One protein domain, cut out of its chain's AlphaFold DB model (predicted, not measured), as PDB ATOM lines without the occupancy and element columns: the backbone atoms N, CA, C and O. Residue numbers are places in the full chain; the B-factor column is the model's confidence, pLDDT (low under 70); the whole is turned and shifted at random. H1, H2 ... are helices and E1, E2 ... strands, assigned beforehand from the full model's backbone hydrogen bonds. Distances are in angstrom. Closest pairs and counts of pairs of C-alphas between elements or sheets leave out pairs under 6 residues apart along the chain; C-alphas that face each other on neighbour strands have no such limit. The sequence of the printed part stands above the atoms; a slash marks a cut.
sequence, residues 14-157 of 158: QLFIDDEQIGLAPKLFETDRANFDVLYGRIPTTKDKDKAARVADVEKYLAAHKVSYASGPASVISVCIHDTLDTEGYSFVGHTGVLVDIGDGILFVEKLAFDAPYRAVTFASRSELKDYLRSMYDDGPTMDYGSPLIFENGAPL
ATOM      1  N   GLN A  14     167.997 265.508 137.682       92.00
ATOM      2  CA  GLN A  14     168.880 264.912 136.667       92.00
ATOM      3  C   GLN A  14     168.452 265.200 135.217       92.00
ATOM      4  O   GLN A  14     169.130 264.763 134.296       92.00
ATOM      5  N   LEU A  15     167.376 265.963 134.996       93.56
ATOM      6  CA  LEU A  15     166.854 266.272 133.655       93.56
ATOM      7  C   LEU A  15     167.477 267.532 133.034       93.56
ATOM      8  O   LEU A  15     166.926 268.099 132.099       93.56
ATOM      9  N   PHE A  16     168.612 268.018 133.543       91.81
ATOM     10  CA  PHE A  16     169.179 269.297 133.100       91.81
ATOM     11  C   PHE A  16     169.592 269.292 131.616       91.81
ATOM     12  O   PHE A  16     169.372 270.286 130.928       91.81
ATOM     13  N   ILE A  17     170.134 268.180 131.098       90.12
ATOM     14  CA  ILE A  17     170.468 268.045 129.666       90.12
ATOM     15  C   ILE A  17     169.190 267.976 128.830       90.12
ATOM     16  O   ILE A  17     169.099 268.632 127.791       90.12
ATOM     17  N   ASP A  18     168.203 267.199 129.279       90.25
ATOM     18  CA  ASP A  18     166.902 267.112 128.624       90.25
ATOM     19  C   ASP A  18     166.260 268.496 128.535       90.25
ATOM     20  O   ASP A  18     165.852 268.916 127.459       90.25
ATOM     21  N   ASP A  19     166.261 269.258 129.625       90.25
ATOM     22  CA  ASP A  19     165.693 270.603 129.698       90.25
ATOM     23  C   ASP A  19     166.333 271.580 128.722       90.25
ATOM     24  O   ASP A  19     165.621 272.345 128.060       90.25
ATOM     25  N   GLU A  20     167.657 271.525 128.584       90.12
ATOM     26  CA  GLU A  20     168.372 272.302 127.577       90.12
ATOM     27  C   GLU A  20     167.907 271.938 126.163       90.12
ATOM     28  O   GLU A  20     167.572 272.835 125.389       90.12
ATOM     29  N   GLN A  21     167.827 270.645 125.826       87.75
ATOM     30  CA  GLN A  21     167.401 270.194 124.494       87.75
ATOM     31  C   GLN A  21     165.930 270.505 124.211       87.75
ATOM     32  O   GLN A  21     165.574 270.914 123.106       87.75
ATOM     33  N   ILE A  22     165.072 270.361 125.215       87.88
ATOM     34  CA  ILE A  22     163.637 270.630 125.145       87.88
ATOM     35  C   ILE A  22     163.351 272.114 124.895       87.88
ATOM     36  O   ILE A  22     162.357 272.457 124.246       87.88
ATOM     37  N   GLY A  23     164.219 272.996 125.392       86.62
ATOM     38  CA  GLY A  23     164.150 274.434 125.149       86.62
ATOM     39  C   GLY A  23     164.552 274.859 123.732       86.62
ATOM     40  O   GLY A  23     164.268 275.997 123.347       86.62
ATOM     41  N   LEU A  24     165.194 273.984 122.948       88.31
ATOM     42  CA  LEU A  24     165.606 274.280 121.574       88.31
ATOM     43  C   LEU A  24     164.442 274.149 120.581       88.31
ATOM     44  O   LEU A  24     163.432 273.491 120.821       88.31
ATOM     45  N   ALA A  25     164.584 274.803 119.426       86.94
ATOM     46  CA  ALA A  25     163.633 274.675 118.328       86.94
ATOM     47  C   ALA A  25     163.896 273.395 117.501       86.94
ATOM     48  O   ALA A  25     165.058 273.055 117.273       86.94
ATOM     49  N   PRO A  26     162.849 272.744 116.954       86.06
ATOM     50  CA  PRO A  26     161.432 273.079 117.104       86.06
ATOM     51  C   PRO A  26     160.908 272.737 118.504       86.06
ATOM     52  O   PRO A  26     161.349 271.772 119.117       86.06
ATOM     53  N   LYS A  27     159.933 273.518 118.989       81.50
ATOM     54  CA  LYS A  27     159.323 273.302 120.306       81.50
ATOM     55  C   LYS A  27     158.748 271.881 120.385       81.50
ATOM     56  O   LYS A  27     157.846 271.551 119.619       81.50
ATOM     57  N   LEU A  28     159.263 271.067 121.310       75.06
ATOM     58  CA  LEU A  28     158.874 269.657 121.452       75.06
ATOM     59  C   LEU A  28     157.557 269.457 122.220       75.06
ATOM     60  O   LEU A  28     156.848 268.490 121.958       75.06
ATOM     61  N   PHE A  29     157.199 270.373 123.130       76.06
ATOM     62  CA  PHE A  29     155.989 270.260 123.954       76.06
ATOM     63  C   PHE A  29     155.085 271.488 123.858       76.06
ATOM     64  O   PHE A  29     155.554 272.627 123.890       76.06
ATOM     65  N   GLU A  30     153.770 271.265 123.857       67.44
ATOM     66  CA  GLU A  30     152.791 272.322 124.130       67.44
ATOM     67  C   GLU A  30     152.342 272.320 125.599       67.44
ATOM     68  O   GLU A  30     152.488 273.347 126.262       67.44
ATOM     69  N   THR A  31     151.879 271.175 126.123       69.44
ATOM     70  CA  THR A  31     151.338 271.036 127.495       69.44
ATOM     71  C   THR A  31     151.903 269.862 128.303       69.44
ATOM     72  O   THR A  31     151.685 269.794 129.508       69.44
ATOM     73  N   ASP A  32     152.650 268.947 127.682       85.38
ATOM     74  CA  ASP A  32     152.950 267.627 128.268       85.38
ATOM     75  C   ASP A  32     154.252 267.558 129.077       85.38
ATOM     76  O   ASP A  32     154.716 266.475 129.435       85.38
ATOM     77  N   ARG A  33     154.840 268.710 129.410       88.25
ATOM     78  CA  ARG A  33     156.112 268.777 130.138       88.25
ATOM     79  C   ARG A  33     156.055 268.067 131.495       88.25
ATOM     80  O   ARG A  33     156.930 267.273 131.804       88.25
ATOM     81  N   ALA A  34     154.994 268.278 132.268       90.81
ATOM     82  CA  ALA A  34     154.867 267.644 133.579       90.81
ATOM     83  C   ALA A  34     154.691 266.109 133.484       90.81
ATOM     84  O   ALA A  34     155.046 265.378 134.406       90.81
ATOM     85  N   ASN A  35     154.190 265.598 132.352       92.56
ATOM     86  CA  ASN A  35     154.137 264.156 132.103       92.56
ATOM     87  C   ASN A  35     155.538 263.606 131.813       92.56
ATOM     88  O   ASN A  35     155.879 262.533 132.300       92.56
ATOM     89  N   PHE A  36     156.347 264.344 131.045       92.88
ATOM     90  CA  PHE A  36     157.755 264.015 130.815       92.88
ATOM     91  C   PHE A  36     158.531 263.959 132.137       92.88
ATOM     92  O   PHE A  36     159.201 262.965 132.399       92.88
ATOM     93  N   ASP A  37     158.352 264.962 133.002       94.31
ATOM     94  CA  ASP A  37     159.014 265.029 134.309       94.31
ATOM     95  C   ASP A  37     158.714 263.792 135.176       94.31
ATOM     96  O   ASP A  37     159.611 263.259 135.822       94.31
ATOM     97  N   VAL A  38     157.476 263.285 135.155       95.94
ATOM     98  CA  VAL A  38     157.108 262.037 135.850       95.94
ATOM     99  C   VAL A  38     157.719 260.796 135.199       95.94
ATOM    100  O   VAL A  38     158.119 259.871 135.898       95.94
ATOM    101  N   LEU A  39     157.746 260.719 133.870       95.38
ATOM    102  CA  LEU A  39     158.202 259.511 133.176       95.38
ATOM    103  C   LEU A  39     159.725 259.343 133.214       95.38
ATOM    104  O   LEU A  39     160.201 258.207 133.215       95.38
ATOM    105  N   TYR A  40     160.465 260.451 133.235       95.62
ATOM    106  CA  TYR A  40     161.923 260.457 133.097       95.62
ATOM    107  C   TYR A  40     162.661 261.006 134.320       95.62
ATOM    108  O   TYR A  40     163.872 260.826 134.425       95.62
ATOM    109  N   GLY A  41     161.953 261.625 135.267       96.19
ATOM    110  CA  GLY A  41     162.522 262.028 136.546       96.19
ATOM    111  C   GLY A  41     163.004 260.845 137.388       96.19
ATOM    112  O   GLY A  41     162.738 259.672 137.107       96.19
ATOM    113  N   ARG A  42     163.724 261.163 138.464       96.44
ATOM    114  CA  ARG A  42     164.216 260.154 139.402       96.44
ATOM    115  C   ARG A  42     163.081 259.585 140.246       96.44
ATOM    116  O   ARG A  42     162.204 260.297 140.734       96.44
ATOM    117  N   ILE A  43     163.174 258.286 140.483       97.38
ATOM    118  CA  ILE A  43     162.279 257.491 141.310       97.38
ATOM    119  C   ILE A  43     163.053 257.077 142.564       97.38
ATOM    120  O   ILE A  43     164.035 256.341 142.441       97.38
ATOM    121  N   PRO A  44     162.648 257.513 143.768       96.38
ATOM    122  CA  PRO A  44     163.262 257.047 145.008       96.38
ATOM    123  C   PRO A  44     163.162 255.523 145.146       96.38
ATOM    124  O   PRO A  44     162.102 254.946 144.908       96.38
ATOM    125  N   THR A  45     164.256 254.877 145.541       97.12
ATOM    126  CA  THR A  45     164.340 253.421 145.731       97.12
ATOM    127  C   THR A  45     165.386 253.075 146.797       97.12
ATOM    128  O   THR A  45     166.172 253.911 147.245       97.12
ATOM    129  N   THR A  46     165.429 251.818 147.226       95.25
ATOM    130  CA  THR A  46     166.541 251.305 148.046       95.25
ATOM    131  C   THR A  46     167.893 251.329 147.313       95.25
ATOM    132  O   THR A  46     167.931 251.128 146.103       95.25
ATOM    133  N   LYS A  47     169.001 251.491 148.060       96.12
ATOM    134  CA  LYS A  47     170.384 251.255 147.582       96.12
ATOM    135  C   LYS A  47     170.745 249.775 147.458       96.12
ATOM    136  O   LYS A  47     171.770 249.438 146.866       96.12
ATOM    137  N   ASP A  48     169.950 248.896 148.060       94.38
ATOM    138  CA  ASP A  48     170.137 247.455 147.923       94.38
ATOM    139  C   ASP A  48     170.001 247.045 146.445       94.38
ATOM    140  O   ASP A  48     169.235 247.628 145.676       94.38
ATOM    141  N   LYS A  49     170.752 246.026 146.036       95.06
ATOM    142  CA  LYS A  49     170.688 245.449 144.692       95.06
ATOM    143  C   LYS A  49     169.497 244.498 144.522       95.06
ATOM    144  O   LYS A  49     169.298 244.005 143.411       95.06
ATOM    145  N   ASP A  50     168.717 244.240 145.575       95.12
ATOM    146  CA  ASP A  50     167.525 243.395 145.519       95.12
ATOM    147  C   ASP A  50     166.539 243.862 144.438       95.12
ATOM    148  O   ASP A  50     165.969 244.956 144.474       95.12
ATOM    149  N   LYS A  51     166.331 242.994 143.445       95.00
ATOM    150  CA  LYS A  51     165.506 243.310 142.279       95.00
ATOM    151  C   LYS A  51     164.037 243.501 142.662       95.00
ATOM    152  O   LYS A  51     163.370 244.342 142.067       95.00
ATOM    153  N   ALA A  52     163.523 242.714 143.606       96.50
ATOM    154  CA  ALA A  52     162.102 242.710 143.940       96.50
ATOM    155  C   ALA A  52     161.689 244.000 144.662       96.50
ATOM    156  O   ALA A  52     160.692 244.611 144.284       96.50
ATOM    157  N   ALA A  53     162.487 244.447 145.634       97.00
ATOM    158  CA  ALA A  53     162.285 245.707 146.339       97.00
ATOM    159  C   ALA A  53     162.285 246.892 145.366       97.00
ATOM    160  O   ALA A  53     161.349 247.686 145.351       97.00
ATOM    161  N   ARG A  54     163.283 246.953 144.477       97.31
ATOM    162  CA  ARG A  54     163.401 248.040 143.499       97.31
ATOM    163  C   ARG A  54     162.276 248.043 142.460       97.31
ATOM    164  O   ARG A  54     161.816 249.108 142.059       97.31
ATOM    165  N   VAL A  55     161.814 246.869 142.018       98.06
ATOM    166  CA  VAL A  55     160.628 246.763 141.148       98.06
ATOM    167  C   VAL A  55     159.396 247.323 141.853       98.06
ATOM    168  O   VAL A  55     158.694 248.144 141.266       98.06
ATOM    169  N   ALA A  56     159.169 246.935 143.109       97.94
ATOM    170  CA  ALA A  56     158.024 247.402 143.883       97.94
ATOM    171  C   ALA A  56     158.041 248.928 144.087       97.94
ATOM    172  O   ALA A  56     156.989 249.564 144.016       97.94
ATOM    173  N   ASP A  57     159.218 249.525 144.292       97.94
ATOM    174  CA  ASP A  57     159.373 250.979 144.410       97.94
ATOM    175  C   ASP A  57     159.000 251.703 143.100       97.94
ATOM    176  O   ASP A  57     158.244 252.680 143.128       97.94
ATOM    177  N   VAL A  58     159.436 251.188 141.942       97.81
ATOM    178  CA  VAL A  58     159.060 251.734 140.623       97.81
ATOM    179  C   VAL A  58     157.559 251.586 140.358       97.81
ATOM    180  O   VAL A  58     156.906 252.554 139.967       97.81
ATOM    181  N   GLU A  59     156.976 250.414 140.608       97.62
ATOM    182  CA  GLU A  59     155.532 250.190 140.432       97.62
ATOM    183  C   GLU A  59     154.703 251.107 141.339       97.62
ATOM    184  O   GLU A  59     153.716 251.706 140.901       97.62
ATOM    185  N   LYS A  60     155.130 251.281 142.596       97.50
ATOM    186  CA  LYS A  60     154.503 252.199 143.553       97.50
ATOM    187  C   LYS A  60     154.553 253.642 143.061       97.50
ATOM    188  O   LYS A  60     153.551 254.349 143.181       97.50
ATOM    189  N   TYR A  61     155.684 254.077 142.510       97.69
ATOM    190  CA  TYR A  61     155.832 255.408 141.929       97.69
ATOM    191  C   TYR A  61     154.870 255.618 140.751       97.69
ATOM    192  O   TYR A  61     154.075 256.562 140.759       97.69
ATOM    193  N   LEU A  62     154.859 254.696 139.784       97.06
ATOM    194  CA  LEU A  62     153.961 254.762 138.628       97.06
ATOM    195  C   LEU A  62     152.485 254.788 139.056       97.06
ATOM    196  O   LEU A  62     151.695 255.576 138.529       97.06
ATOM    197  N   ALA A  63     152.113 253.982 140.054       96.88
ATOM    198  CA  ALA A  63     150.763 253.963 140.607       96.88
ATOM    199  C   ALA A  63     150.390 255.287 141.296       96.88
ATOM    200  O   ALA A  63     149.289 255.802 141.078       96.88
ATOM    201  N   ALA A  64     151.296 255.874 142.087       96.69
ATOM    202  CA  ALA A  64     151.075 257.159 142.756       96.69
ATOM    203  C   ALA A  64     150.832 258.298 141.752       96.69
ATOM    204  O   ALA A  64     149.946 259.133 141.955       96.69
ATOM    205  N   HIS A  65     151.550 258.278 140.627       97.19
ATOM    206  CA  HIS A  65     151.379 259.231 139.531       97.19
ATOM    207  C   HIS A  65     150.237 258.883 138.564       97.19
ATOM    208  O   HIS A  65     149.966 259.637 137.622       97.19
ATOM    209  N   LYS A  66     149.521 257.777 138.809       96.88
ATOM    210  CA  LYS A  66     148.443 257.266 137.952       96.88
ATOM    211  C   LYS A  66     148.907 257.140 136.500       96.88
ATOM    212  O   LYS A  66     148.220 257.595 135.582       96.88
ATOM    213  N   VAL A  67     150.105 256.590 136.313       96.94
ATOM    214  CA  VAL A  67     150.633 256.304 134.983       96.94
ATOM    215  C   VAL A  67     149.858 255.124 134.411       96.94
ATOM    216  O   VAL A  67     149.758 254.072 135.040       96.94
ATOM    217  N   SER A  68     149.303 255.295 133.218       95.88
ATOM    218  CA  SER A  68     148.633 254.218 132.492       95.88
ATOM    219  C   SER A  68     149.051 254.177 131.034       95.88
ATOM    220  O   SER A  68     149.449 255.179 130.444       95.88
ATOM    221  N   TYR A  69     148.940 252.990 130.451       94.75
ATOM    222  CA  TYR A  69     149.402 252.685 129.108       94.75
ATOM    223  C   TYR A  69     148.202 252.230 128.286       94.75
ATOM    224  O   TYR A  69     147.436 251.371 128.725       94.75
ATOM    225  N   ALA A  70     148.001 252.824 127.109       89.50
ATOM    226  CA  ALA A  70     146.928 252.376 126.227       89.50
ATOM    227  C   ALA A  70     147.152 250.922 125.796       89.50
ATOM    228  O   ALA A  70     148.274 250.537 125.471       89.50
ATOM    229  N   SER A  71     146.065 250.159 125.716       85.00
ATOM    230  CA  SER A  71     146.068 248.860 125.058       85.00
ATOM    231  C   SER A  71     146.268 249.025 123.550       85.00
ATOM    232  O   SER A  71     145.822 250.002 122.943       85.00
ATOM    233  N   GLY A  72     146.949 248.065 122.932       86.69
ATOM    234  CA  GLY A  72     147.196 248.080 121.499       86.69
ATOM    235  C   GLY A  72     148.372 247.196 121.103       86.69
ATOM    236  O   GLY A  72     148.955 246.540 121.962       86.69
ATOM    237  N   PRO A  73     148.733 247.195 119.809       85.94
ATOM    238  CA  PRO A  73     149.824 246.377 119.283       85.94
ATOM    239  C   PRO A  73     151.214 246.918 119.641       85.94
ATOM    240  O   PRO A  73     152.203 246.319 119.235       85.94
ATOM    241  N   ALA A  74     151.291 248.066 120.324       93.31
ATOM    242  CA  ALA A  74     152.536 248.735 120.666       93.31
ATOM    243  C   ALA A  74     152.660 248.951 122.178       93.31
ATOM    244  O   ALA A  74     151.743 249.480 122.811       93.31
ATOM    245  N   SER A  75     153.828 248.619 122.716       95.75
ATOM    246  CA  SER A  75     154.206 248.807 124.114       95.75
ATOM    247  C   SER A  75     155.400 249.747 124.232       95.75
ATOM    248  O   SER A  75     156.267 249.791 123.359       95.75
ATOM    249  N   VAL A  76     155.474 250.484 125.334       96.38
ATOM    250  CA  VAL A  76     156.682 251.223 125.713       96.38
ATOM    251  C   VAL A  76     157.582 250.293 126.511       96.38
ATOM    252  O   VAL A  76     157.125 249.679 127.476       96.38
ATOM    253  N   ILE A  77     158.848 250.205 126.115       97.88
ATOM    254  CA  ILE A  77     159.892 249.528 126.879       97.88
ATOM    255  C   ILE A  77     160.739 250.582 127.567       97.88
ATOM    256  O   ILE A  77     161.280 251.460 126.896       97.88
ATOM    257  N   SER A  78     160.887 250.457 128.881       97.75
ATOM    258  CA  SER A  78     161.731 251.331 129.693       97.75
ATOM    259  C   SER A  78     162.830 250.515 130.357       97.75
ATOM    260  O   SER A  78     162.554 249.488 130.980       97.75
ATOM    261  N   VAL A  79     164.071 250.984 130.250       98.19
ATOM    262  CA  VAL A  79     165.214 250.445 130.993       98.19
ATOM    263  C   VAL A  79     165.530 251.407 132.131       98.19
ATOM    264  O   VAL A  79     165.986 252.527 131.897       98.19
ATOM    265  N   CYS A  80     165.264 250.978 133.361       97.88
ATOM    266  CA  CYS A  80     165.517 251.760 134.561       97.88
ATOM    267  C   CYS A  80     166.896 251.429 135.144       97.88
ATOM    268  O   CYS A  80     167.171 250.278 135.506       97.88
ATOM    269  N   ILE A  81     167.745 252.448 135.255       97.38
ATOM    270  CA  ILE A  81     169.112 252.373 135.776       97.38
ATOM    271  C   ILE A  81     169.098 252.595 137.285       97.38
ATOM    272  O   ILE A  81     168.293 253.375 137.785       97.38
ATOM    273  N   HIS A  82     169.963 251.885 138.012       97.75
ATOM    274  CA  HIS A  82     170.143 252.081 139.449       97.75
ATOM    275  C   HIS A  82     171.237 253.111 139.714       97.75
ATOM    276  O   HIS A  82     172.376 252.902 139.308       97.75
ATOM    277  N   ASP A  83     170.907 254.158 140.454       95.38
ATOM    278  CA  ASP A  83     171.854 255.143 140.956       95.38
ATOM    279  C   ASP A  83     171.952 255.048 142.482       95.38
ATOM    280  O   ASP A  83     170.946 255.049 143.194       95.38
ATOM    281  N   THR A  84     173.178 254.947 142.982       96.25
ATOM    282  CA  THR A  84     173.496 254.857 144.413       96.25
ATOM    283  C   THR A  84     174.484 255.934 144.868       96.25
ATOM    284  O   THR A  84     174.992 255.850 145.992       96.25
ATOM    285  N   LEU A  85     174.753 256.937 144.021       93.44
ATOM    286  CA  LEU A  85     175.740 257.995 144.266       93.44
ATOM    287  C   LEU A  85     175.311 258.961 145.378       93.44
ATOM    288  O   LEU A  85     176.154 259.424 146.149       93.44
ATOM    289  N   ASP A  86     174.013 259.238 145.482       92.25
ATOM    290  CA  ASP A  86     173.439 260.086 146.528       92.25
ATOM    291  C   ASP A  86     173.331 259.353 147.873       92.25
ATOM    292  O   ASP A  86     173.723 258.200 148.014       92.25
ATOM    293  N   THR A  87     172.823 260.014 148.920       89.44
ATOM    294  CA  THR A  87     172.606 259.358 150.228       89.44
ATOM    295  C   THR A  87     171.502 258.298 150.151       89.44
ATOM    296  O   THR A  87     171.636 257.233 150.760       89.44
ATOM    297  N   GLU A  88     170.460 258.562 149.363       92.00
ATOM    298  CA  GLU A  88     169.372 257.638 149.026       92.00
ATOM    299  C   GLU A  88     169.679 256.890 147.715       92.00
ATOM    300  O   GLU A  88     170.627 257.234 147.010       92.00
ATOM    301  N   GLY A  89     168.921 255.833 147.413       95.94
ATOM    302  CA  GLY A  89     168.977 255.170 146.111       95.94
ATOM    303  C   GLY A  89     167.954 255.783 145.159       95.94
ATOM    304  O   GLY A  89     166.850 256.145 145.574       95.94
ATOM    305  N   TYR A  90     168.294 255.865 143.879       97.56
ATOM    306  CA  TYR A  90     167.379 256.322 142.839       97.56
ATOM    307  C   TYR A  90     167.339 255.346 141.667       97.56
ATOM    308  O   TYR A  90     168.286 254.621 141.372       97.56
ATOM    309  N   SER A  91     166.197 255.312 141.000       97.12
ATOM    310  CA  SER A  91     165.995 254.637 139.731       97.12
ATOM    311  C   SER A  91     165.526 255.673 138.722       97.12
ATOM    312  O   SER A  91     164.729 256.538 139.067       97.12
ATOM    313  N   PHE A  92     165.995 255.625 137.485       96.94
ATOM    314  CA  PHE A  92     165.510 256.523 136.435       96.94
ATOM    315  C   PHE A  92     165.536 255.811 135.091       96.94
ATOM    316  O   PHE A  92     166.296 254.858 134.900       96.94
ATOM    317  N   VAL A  93     164.696 256.246 134.155       96.88
ATOM    318  CA  VAL A  93     164.639 255.655 132.815       96.88
ATOM    319  C   VAL A  93     165.845 256.139 132.008       96.88
ATOM    320  O   VAL A  93     165.852 257.257 131.508       96.88
ATOM    321  N   GLY A  94     166.867 255.292 131.877       94.56
ATOM    322  CA  GLY A  94     168.067 255.591 131.087       94.56
ATOM    323  C   GLY A  94     167.912 255.272 129.599       94.56
ATOM    324  O   GLY A  94     168.677 255.767 128.777       94.56
ATOM    325  N   HIS A  95     166.921 254.453 129.235       96.00
ATOM    326  CA  HIS A  95     166.608 254.156 127.840       96.00
ATOM    327  C   HIS A  95     165.122 253.850 127.640       96.00
ATOM    328  O   HIS A  95     164.464 253.258 128.500       96.00
ATOM    329  N   THR A  96     164.590 254.233 126.479       95.69
ATOM    330  CA  THR A  96     163.217 253.941 126.059       95.69
ATOM    331  C   THR A  96     163.179 253.516 124.598       95.69
ATOM    332  O   THR A  96     163.810 254.142 123.745       95.69
ATOM    333  N   GLY A  97     162.359 252.511 124.299       96.38
ATOM    334  CA  GLY A  97     161.994 252.154 122.931       96.38
ATOM    335  C   GLY A  97     160.535 251.725 122.822       96.38
ATOM    336  O   GLY A  97     159.824 251.592 123.820       96.38
ATOM    337  N   VAL A  98     160.079 251.516 121.590       97.06
ATOM    338  CA  VAL A  98     158.715 251.063 121.287       97.06
ATOM    339  C   VAL A  98     158.772 249.633 120.779       97.06
ATOM    340  O   VAL A  98     159.449 249.346 119.796       97.06
ATOM    341  N   LEU A  99     158.046 248.740 121.438       96.94
ATOM    342  CA  LEU A  99     157.864 247.361 121.011       96.94
ATOM    343  C   LEU A  99     156.560 247.225 120.236       96.94
ATOM    344  O   LEU A  99     155.546 247.746 120.684       96.94
ATOM    345  N   VAL A 100     156.566 246.509 119.116       96.19
ATOM    346  CA  VAL A 100     155.368 246.199 118.327       96.19
ATOM    347  C   VAL A 100     155.299 244.697 118.076       96.19
ATOM    348  O   VAL A 100     156.275 244.115 117.607       96.19
ATOM    349  N   ASP A 101     154.160 244.063 118.351       93.50
ATOM    350  CA  ASP A 101     153.956 242.652 117.995       93.50
ATOM    351  C   ASP A 101     153.780 242.516 116.467       93.50
ATOM    352  O   ASP A 101     152.920 243.167 115.865       93.50
ATOM    353  N   ILE A 102     154.596 241.674 115.823       92.94
ATOM    354  CA  ILE A 102     154.643 241.495 114.361       92.94
ATOM    355  C   ILE A 102     154.424 240.033 113.957       92.94
ATOM    356  O   ILE A 102     155.291 239.410 113.355       92.94
ATOM    357  N   GLY A 103     153.251 239.478 114.272       88.25
ATOM    358  CA  GLY A 103     152.844 238.128 113.856       88.25
ATOM    359  C   GLY A 103     153.708 237.015 114.459       88.25
ATOM    360  O   GLY A 103     153.334 236.435 115.473       88.25
ATOM    361  N   ASP A 104     154.867 236.760 113.853       89.75
ATOM    362  CA  ASP A 104     155.802 235.682 114.198       89.75
ATOM    363  C   ASP A 104     156.939 236.149 115.134       89.75
ATOM    364  O   ASP A 104     157.931 235.447 115.327       89.75
ATOM    365  N   GLY A 105     156.824 237.347 115.709       94.88
ATOM    366  CA  GLY A 105     157.820 237.909 116.618       94.88
ATOM    367  C   GLY A 105     157.464 239.317 117.076       94.88
ATOM    368  O   GLY A 105     156.299 239.723 117.058       94.88
ATOM    369  N   ILE A 106     158.483 240.076 117.467       96.62
ATOM    370  CA  ILE A 106     158.348 241.460 117.926       96.62
ATOM    371  C   ILE A 106     159.358 242.369 117.225       96.62
ATOM    372  O   ILE A 106     160.494 241.975 116.963       96.62
ATOM    373  N   LEU A 107     158.939 243.594 116.924       97.62
ATOM    374  CA  LEU A 107     159.760 244.657 116.358       97.62
ATOM    375  C   LEU A 107     160.031 245.696 117.438       97.62
ATOM    376  O   LEU A 107     159.103 246.342 117.921       97.62
ATOM    377  N   PHE A 108     161.293 245.879 117.796       97.56
ATOM    378  CA  PHE A 108     161.721 246.902 118.736       97.56
ATOM    379  C   PHE A 108     162.326 248.086 117.985       97.56
ATOM    380  O   PHE A 108     163.286 247.921 117.229       97.56
ATOM    381  N   VAL A 109     161.751 249.272 118.168       97.25
ATOM    382  CA  VAL A 109     162.211 250.524 117.565       97.25
ATOM    383  C   VAL A 109     162.842 251.398 118.640       97.25
ATOM    384  O   VAL A 109     162.186 251.753 119.620       97.25
ATOM    385  N   GLU A 110     164.101 251.776 118.443       95.56
ATOM    386  CA  GLU A 110     164.892 252.501 119.438       95.56
ATOM    387  C   GLU A 110     165.852 253.526 118.818       95.56
ATOM    388  O   GLU A 110     166.165 253.501 117.621       95.56
ATOM    389  N   LYS A 111     166.365 254.415 119.671       90.56
ATOM    390  CA  LYS A 111     167.492 255.307 119.389       90.56
ATOM    391  C   LYS A 111     168.576 255.032 120.428       90.56
ATOM    392  O   LYS A 111     168.354 255.265 121.609       90.56
ATOM    393  N   LEU A 112     169.734 254.536 119.991       84.38
ATOM    394  CA  LEU A 112     170.805 254.128 120.913       84.38
ATOM    395  C   LEU A 112     171.614 255.301 121.475       84.38
ATOM    396  O   LEU A 112     171.984 255.298 122.640       84.38
ATOM    397  N   ALA A 113     171.916 256.288 120.639       80.88
ATOM    398  CA  ALA A 113     172.737 257.443 120.995       80.88
ATOM    399  C   ALA A 113     172.334 258.636 120.132       80.88
ATOM    400  O   ALA A 113     171.715 258.437 119.087       80.88
ATOM    401  N   PHE A 114     172.671 259.864 120.533       75.62
ATOM    402  CA  PHE A 114     172.296 261.092 119.815       75.62
ATOM    403  C   PHE A 114     172.770 261.115 118.354       75.62
ATOM    404  O   PHE A 114     172.018 261.529 117.471       75.62
ATOM    405  N   ASP A 115     173.956 260.578 118.087       80.69
ATOM    406  CA  ASP A 115     174.621 260.513 116.783       80.69
ATOM    407  C   ASP A 115     174.282 259.253 115.960       80.69
ATOM    408  O   ASP A 115     174.484 259.231 114.746       80.69
ATOM    409  N   ALA A 116     173.717 258.214 116.580       83.56
ATOM    410  CA  ALA A 116     173.335 256.977 115.897       83.56
ATOM    411  C   ALA A 116     171.982 257.099 115.164       83.56
ATOM    412  O   ALA A 116     171.092 257.794 115.642       83.56
ATOM    413  N   PRO A 117     171.733 256.407 114.040       87.75
ATOM    414  CA  PRO A 117     170.395 256.373 113.444       87.75
ATOM    415  C   PRO A 117     169.389 255.649 114.355       87.75
ATOM    416  O   PRO A 117     169.769 254.832 115.197       87.75
ATOM    417  N   TYR A 118     168.096 255.913 114.150       91.50
ATOM    418  CA  TYR A 118     167.046 255.047 114.694       91.50
ATOM    419  C   TYR A 118     167.207 253.632 114.144       91.50
ATOM    420  O   TYR A 118     167.583 253.439 112.983       91.50
ATOM    421  N   ARG A 119     166.914 252.643 114.981       93.81
ATOM    422  CA  ARG A 119     167.014 251.226 114.645       93.81
ATOM    423  C   ARG A 119     165.678 250.543 114.854       93.81
ATOM    424  O   ARG A 119     164.922 250.917 115.742       93.81
ATOM    425  N   ALA A 120     165.421 249.544 114.021       95.62
ATOM    426  CA  ALA A 120     164.289 248.645 114.139       95.62
ATOM    427  C   ALA A 120     164.845 247.216 114.115       95.62
ATOM    428  O   ALA A 120     165.419 246.795 113.108       95.62
ATOM    429  N   VAL A 121     164.751 246.513 115.240       96.00
ATOM    430  CA  VAL A 121     165.341 245.185 115.444       96.00
ATOM    431  C   VAL A 121     164.226 244.184 115.698       96.00
ATOM    432  O   VAL A 121     163.337 244.426 116.511       96.00
ATOM    433  N   THR A 122     164.254 243.065 114.982       97.50
ATOM    434  CA  THR A 122     163.292 241.979 115.169       97.50
ATOM    435  C   THR A 122     163.832 240.952 116.152       97.50
ATOM    436  O   THR A 122     164.969 240.505 115.999       97.50
ATOM    437  N   PHE A 123     162.996 240.528 117.091       97.56
ATOM    438  CA  PHE A 123     163.278 239.438 118.023       97.56
ATOM    439  C   PHE A 123     162.191 238.369 117.917       97.56
ATOM    440  O   PHE A 123     161.033 238.683 117.621       97.56
ATOM    441  N   ALA A 124     162.534 237.114 118.198       96.81
ATOM    442  CA  ALA A 124     161.544 236.040 118.251       96.81
ATOM    443  C   ALA A 124     160.695 236.113 119.531       96.81
ATOM    444  O   ALA A 124     159.571 235.616 119.566       96.81
ATOM    445  N   SER A 125     161.218 236.719 120.605       96.50
ATOM    446  CA  SER A 125     160.520 236.794 121.890       96.50
ATOM    447  C   SER A 125     160.948 237.977 122.757       96.50
ATOM    448  O   SER A 125     162.030 238.544 122.602       96.50
ATOM    449  N   ARG A 126     160.108 238.304 123.747       97.06
ATOM    450  CA  ARG A 126     160.400 239.292 124.801       97.06
ATOM    451  C   ARG A 126     161.626 238.914 125.641       97.06
ATOM    452  O   ARG A 126     162.337 239.801 126.100       97.06
ATOM    453  N   SER A 127     161.924 237.615 125.772       97.62
ATOM    454  CA  SER A 127     163.148 237.149 126.432       97.62
ATOM    455  C   SER A 127     164.397 237.549 125.649       97.62
ATOM    456  O   SER A 127     165.341 238.047 126.251       97.62
ATOM    457  N   GLU A 128     164.391 237.401 124.320       98.06
ATOM    458  CA  GLU A 128     165.525 237.822 123.484       98.06
ATOM    459  C   GLU A 128     165.732 239.338 123.531       98.06
ATOM    460  O   GLU A 128     166.863 239.796 123.670       98.06
ATOM    461  N   LEU A 129     164.647 240.121 123.498       98.00
ATOM    462  CA  LEU A 129     164.718 241.573 123.694       98.00
ATOM    463  C   LEU A 129     165.319 241.931 125.060       98.00
ATOM    464  O   LEU A 129     166.172 242.811 125.164       98.00
ATOM    465  N   LYS A 130     164.883 241.252 126.126       97.81
ATOM    466  CA  LYS A 130     165.393 241.472 127.483       97.81
ATOM    467  C   LYS A 130     166.886 241.160 127.578       97.81
ATOM    468  O   LYS A 130     167.620 241.922 128.203       97.81
ATOM    469  N   ASP A 131     167.337 240.066 126.971       97.69
ATOM    470  CA  ASP A 131     168.748 239.672 126.958       97.69
ATOM    471  C   ASP A 131     169.591 240.641 126.119       97.69
ATOM    472  O   ASP A 131     170.678 241.037 126.546       97.69
ATOM    473  N   TYR A 132     169.054 241.112 124.990       97.38
ATOM    474  CA  TYR A 132     169.647 242.184 124.194       97.38
ATOM    475  C   TYR A 132     169.858 243.457 125.023       97.38
ATOM    476  O   TYR A 132     170.988 243.935 125.128       97.38
ATOM    477  N   LEU A 133     168.812 243.968 125.680       97.19
ATOM    478  CA  LEU A 133     168.901 245.179 126.501       97.19
ATOM    479  C   LEU A 133     169.853 244.991 127.691       97.19
ATOM    480  O   LEU A 133     170.644 245.879 127.996       97.19
ATOM    481  N   ARG A 134     169.854 243.821 128.336       96.06
ATOM    482  CA  ARG A 134     170.827 243.509 129.398       96.06
ATOM    483  C   ARG A 134     172.262 243.544 128.900       96.06
ATOM    484  O   ARG A 134     173.102 244.113 129.579       96.06
ATOM    485  N   SER A 135     172.542 243.009 127.712       96.06
ATOM    486  CA  SER A 135     173.897 243.055 127.148       96.06
ATOM    487  C   SER A 135     174.424 244.480 126.920       96.06
ATOM    488  O   SER A 135     175.633 244.672 126.840       96.06
ATOM    489  N   MET A 136     173.522 245.465 126.835       93.88
ATOM    490  CA  MET A 136     173.843 246.875 126.605       93.88
ATOM    491  C   MET A 136     173.935 247.700 127.897       93.88
ATOM    492  O   MET A 136     174.709 248.650 127.940       93.88
ATOM    493  N   TYR A 137     173.131 247.370 128.916       95.06
ATOM    494  CA  TYR A 137     172.930 248.211 130.109       95.06
ATOM    495  C   TYR A 137     173.282 247.529 131.442       95.06
ATOM    496  O   TYR A 137     173.173 248.162 132.491       95.06
ATOM    497  N   ASP A 138     173.627 246.239 131.447       95.88
ATOM    498  CA  ASP A 138     174.046 245.514 132.652       95.88
ATOM    499  C   ASP A 138     175.571 245.391 132.693       95.88
ATOM    500  O   ASP A 138     176.164 244.533 132.039       95.88
ATOM    501  N   ASP A 139     176.205 246.239 133.500       94.31
ATOM    502  CA  ASP A 139     177.660 246.250 133.706       94.31
ATOM    503  C   ASP A 139     178.162 245.070 134.566       94.31
ATOM    504  O   ASP A 139     179.362 244.920 134.813       94.31
ATOM    505  N   GLY A 140     177.251 244.205 135.021       90.88
ATOM    506  CA  GLY A 140     177.566 242.981 135.740       90.88
ATOM    507  C   GLY A 140     177.522 243.107 137.268       90.88
ATOM    508  O   GLY A 140     177.307 244.175 137.843       90.88
ATOM    509  N   PRO A 141     177.725 241.986 137.981       91.06
ATOM    510  CA  PRO A 141     177.396 241.868 139.404       91.06
ATOM    511  C   PRO A 141     178.377 242.586 140.346       91.06
ATOM    512  O   PRO A 141     178.099 242.714 141.540       91.06
ATOM    513  N   THR A 142     179.537 243.013 139.842       92.94
ATOM    514  CA  THR A 142     180.603 243.643 140.638       92.94
ATOM    515  C   THR A 142     180.373 245.126 140.898       92.94
ATOM    516  O   THR A 142     181.089 245.698 141.712       92.94
ATOM    517  N   MET A 143     179.402 245.744 140.224       94.38
ATOM    518  CA  MET A 143     179.104 247.169 140.380       94.38
ATOM    519  C   MET A 143     178.475 247.466 141.732       94.38
ATOM    520  O   MET A 143     177.775 246.619 142.272       94.38
ATOM    521  N   ASP A 144     178.681 248.666 142.272       93.06
ATOM    522  CA  ASP A 144     178.079 249.088 143.550       93.06
ATOM    523  C   ASP A 144     176.571 249.353 143.446       93.06
ATOM    524  O   ASP A 144     175.858 249.346 144.448       93.06
ATOM    525  N   TYR A 145     176.072 249.510 142.225       95.12
ATOM    526  CA  TYR A 145     174.659 249.570 141.889       95.12
ATOM    527  C   TYR A 145     174.134 248.202 141.419       95.12
ATOM    528  O   TYR A 145     174.855 247.208 141.350       95.12
ATOM    529  N   GLY A 146     172.830 248.117 141.175       96.00
ATOM    530  CA  GLY A 146     172.156 246.874 140.796       96.00
ATOM    531  C   GLY A 146     171.879 246.848 139.301       96.00
ATOM    532  O   GLY A 146     171.708 247.910 138.704       96.00
ATOM    533  N   SER A 147     171.755 245.651 138.724       96.50
ATOM    534  CA  SER A 147     171.395 245.465 137.314       96.50
ATOM    535  C   SER A 147     170.145 246.268 136.915       96.50
ATOM    536  O   SER A 147     169.271 246.526 137.764       96.50
ATOM    537  N   PRO A 148     170.028 246.652 135.632       97.31
ATOM    538  CA  PRO A 148     168.896 247.421 135.145       97.31
ATOM    539  C   PRO A 148     167.582 246.647 135.295       97.31
ATOM    540  O   PRO A 148     167.513 245.420 135.140       97.31
ATOM    541  N   LEU A 149     166.511 247.386 135.572       98.12
ATOM    542  CA  LEU A 149     165.150 246.865 135.522       98.12
ATOM    543  C   LEU A 149     164.567 247.173 134.146       98.12
ATOM    544  O   LEU A 149     164.693 248.290 133.665       98.12
ATOM    545  N   ILE A 150     163.924 246.196 133.516       98.44
ATOM    546  CA  ILE A 150     163.308 246.380 132.201       98.44
ATOM    547  C   ILE A 150     161.805 246.222 132.377       98.44
ATOM    548  O   ILE A 150     161.361 245.221 132.943       98.44
ATOM    549  N   PHE A 151     161.048 247.208 131.909       98.19
ATOM    550  CA  PHE A 151     159.596 247.259 132.008       98.19
ATOM    551  C   PHE A 151     158.963 247.318 130.618       98.19
ATOM    552  O   PHE A 151     159.451 248.041 129.756       98.19
ATOM    553  N   GLU A 152     157.856 246.606 130.427       97.31
ATOM    554  CA  GLU A 152     156.925 246.767 129.311       97.31
ATOM    555  C   GLU A 152     155.632 247.377 129.847       97.31
ATOM    556  O   GLU A 152     154.978 246.796 130.711       97.31
ATOM    557  N   ASN A 153     155.265 248.563 129.356       96.44
ATOM    558  CA  ASN A 153     154.080 249.299 129.812       96.44
ATOM    559  C   ASN A 153     153.986 249.402 131.348       96.44
ATOM    560  O   ASN A 153     152.928 249.194 131.943       96.44
ATOM    561  N   GLY A 154     155.116 249.698 131.996       95.69
ATOM    562  CA  GLY A 154     155.190 249.879 133.446       95.69
ATOM    563  C   GLY A 154     155.114 248.596 134.276       95.69
ATOM    564  O   GLY A 154     155.159 248.698 135.497       95.69
ATOM    565  N   ALA A 155     155.055 247.414 133.655       96.50
ATOM    566  CA  ALA A 155     155.166 246.118 134.330       96.50
ATOM    567  C   ALA A 155     156.516 245.444 134.013       96.50
ATOM    568  O   ALA A 155     157.035 245.636 132.911       96.50
ATOM    569  N   PRO A 156     157.120 244.670 134.934       97.12
ATOM    570  CA  PRO A 156     158.388 243.993 134.676       97.12
ATOM    571  C   PRO A 156     158.341 243.116 133.419       97.12
ATOM    572  O   PRO A 156     157.450 242.283 133.260       97.12
ATOM    573  N   LEU A 157     159.332 243.269 132.540       96.06
ATOM    574  CA  LEU A 157     159.485 242.424 131.360       96.06
ATOM    575  C   LEU A 157     159.984 241.036 131.796       96.06
ATOM    576  O   LEU A 157     161.101 240.894 132.318       96.06
TER     577      LEU A 157
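What this domain is: This is residues 14 to 157 of the 158 residues of the protein "DUF4300 family protein" of Trueperella sp. 15IMD0307 (UniProt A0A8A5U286). A strongly twisted antiparallel sheet, with the long hairpin of E3 and E4 through the middle of the domain, curls round helix H4, while helix H3 packs beside E1 and E7. The short helices H1 and H2 and the loop between them make an arm at one side, joined to the sheet through the end of H2, and residues 23 to 32 of that loop stick out. The 144 printed residues hold four named helices and seven named strands, in the order H1 H2 E1 H3 E2 E3 E4 E5 E6 H4 E7, of mixed class. The sheet is branched at E4, and E3 E4 E5 E6 form a meander, each strand the antiparallel neighbour of the one before. The whole is compact and rounded, with a radius of gyration of the C-alphas of 15.7 A and spans of 45 by 38 by 32 A.

Where its parts are: H1 is residues 16 to 22, from C-alpha 16 at (169.179, 269.297, 133.100), and H2 is residues 33 to 40. E1, residues 43 to 45, is followed by H3, residues 51 to 64, 20.0 A long, and E2, residues 67 to 69. E3, residues 74 to 83, is 28.7 A long, and E4, residues 89 to 101, is 34.2 A long and bends by 54 degrees at residue 97. E5 is residues 106 to 111, E6 118 to 123 and H4 126 to 137, 16.3 A long. E7, residues 149 to 152, ends with C-alpha 152 at (156.925, 246.767, 129.311).

How they stand to each other: E1 and E5 lie on one side of E4, beside residues 89 to 92 and 97 to 101, and E3 on the other side. N 43 and O 91 are 2.7 A apart, N 77 and O 97 2.9 A, and N 98 and O 109 2.9 A, within hydrogen-bond range. E7 is an edge strand beside E3, with N 78 and O 151 2.9 A apart; E6 is the edge strand beside E5, with N 108 and O 121 2.8 A apart. E2 pairs with no named strand. The closest C-alphas of H4 and E6 are those of Phe 123 and Leu 129, 6.2 A apart; those of H3 and E1 are Thr 45 and Asp 57, 5.7 A. H2 only grazes the sheet with residues 39 to 40; H1 is not on it, but near H2. In the four helices every O i to N i+4 pair is within hydrogen-bond range.

The domain as a whole: The C-alphas farthest apart, of Thr 87 and Gly 103, are 46.5 A apart. The printed part has no cut, and the link from H4 to E7, 11 residues, is long. Mean pLDDT of the printed part is 93.5, with residues 30 to 31 under 70.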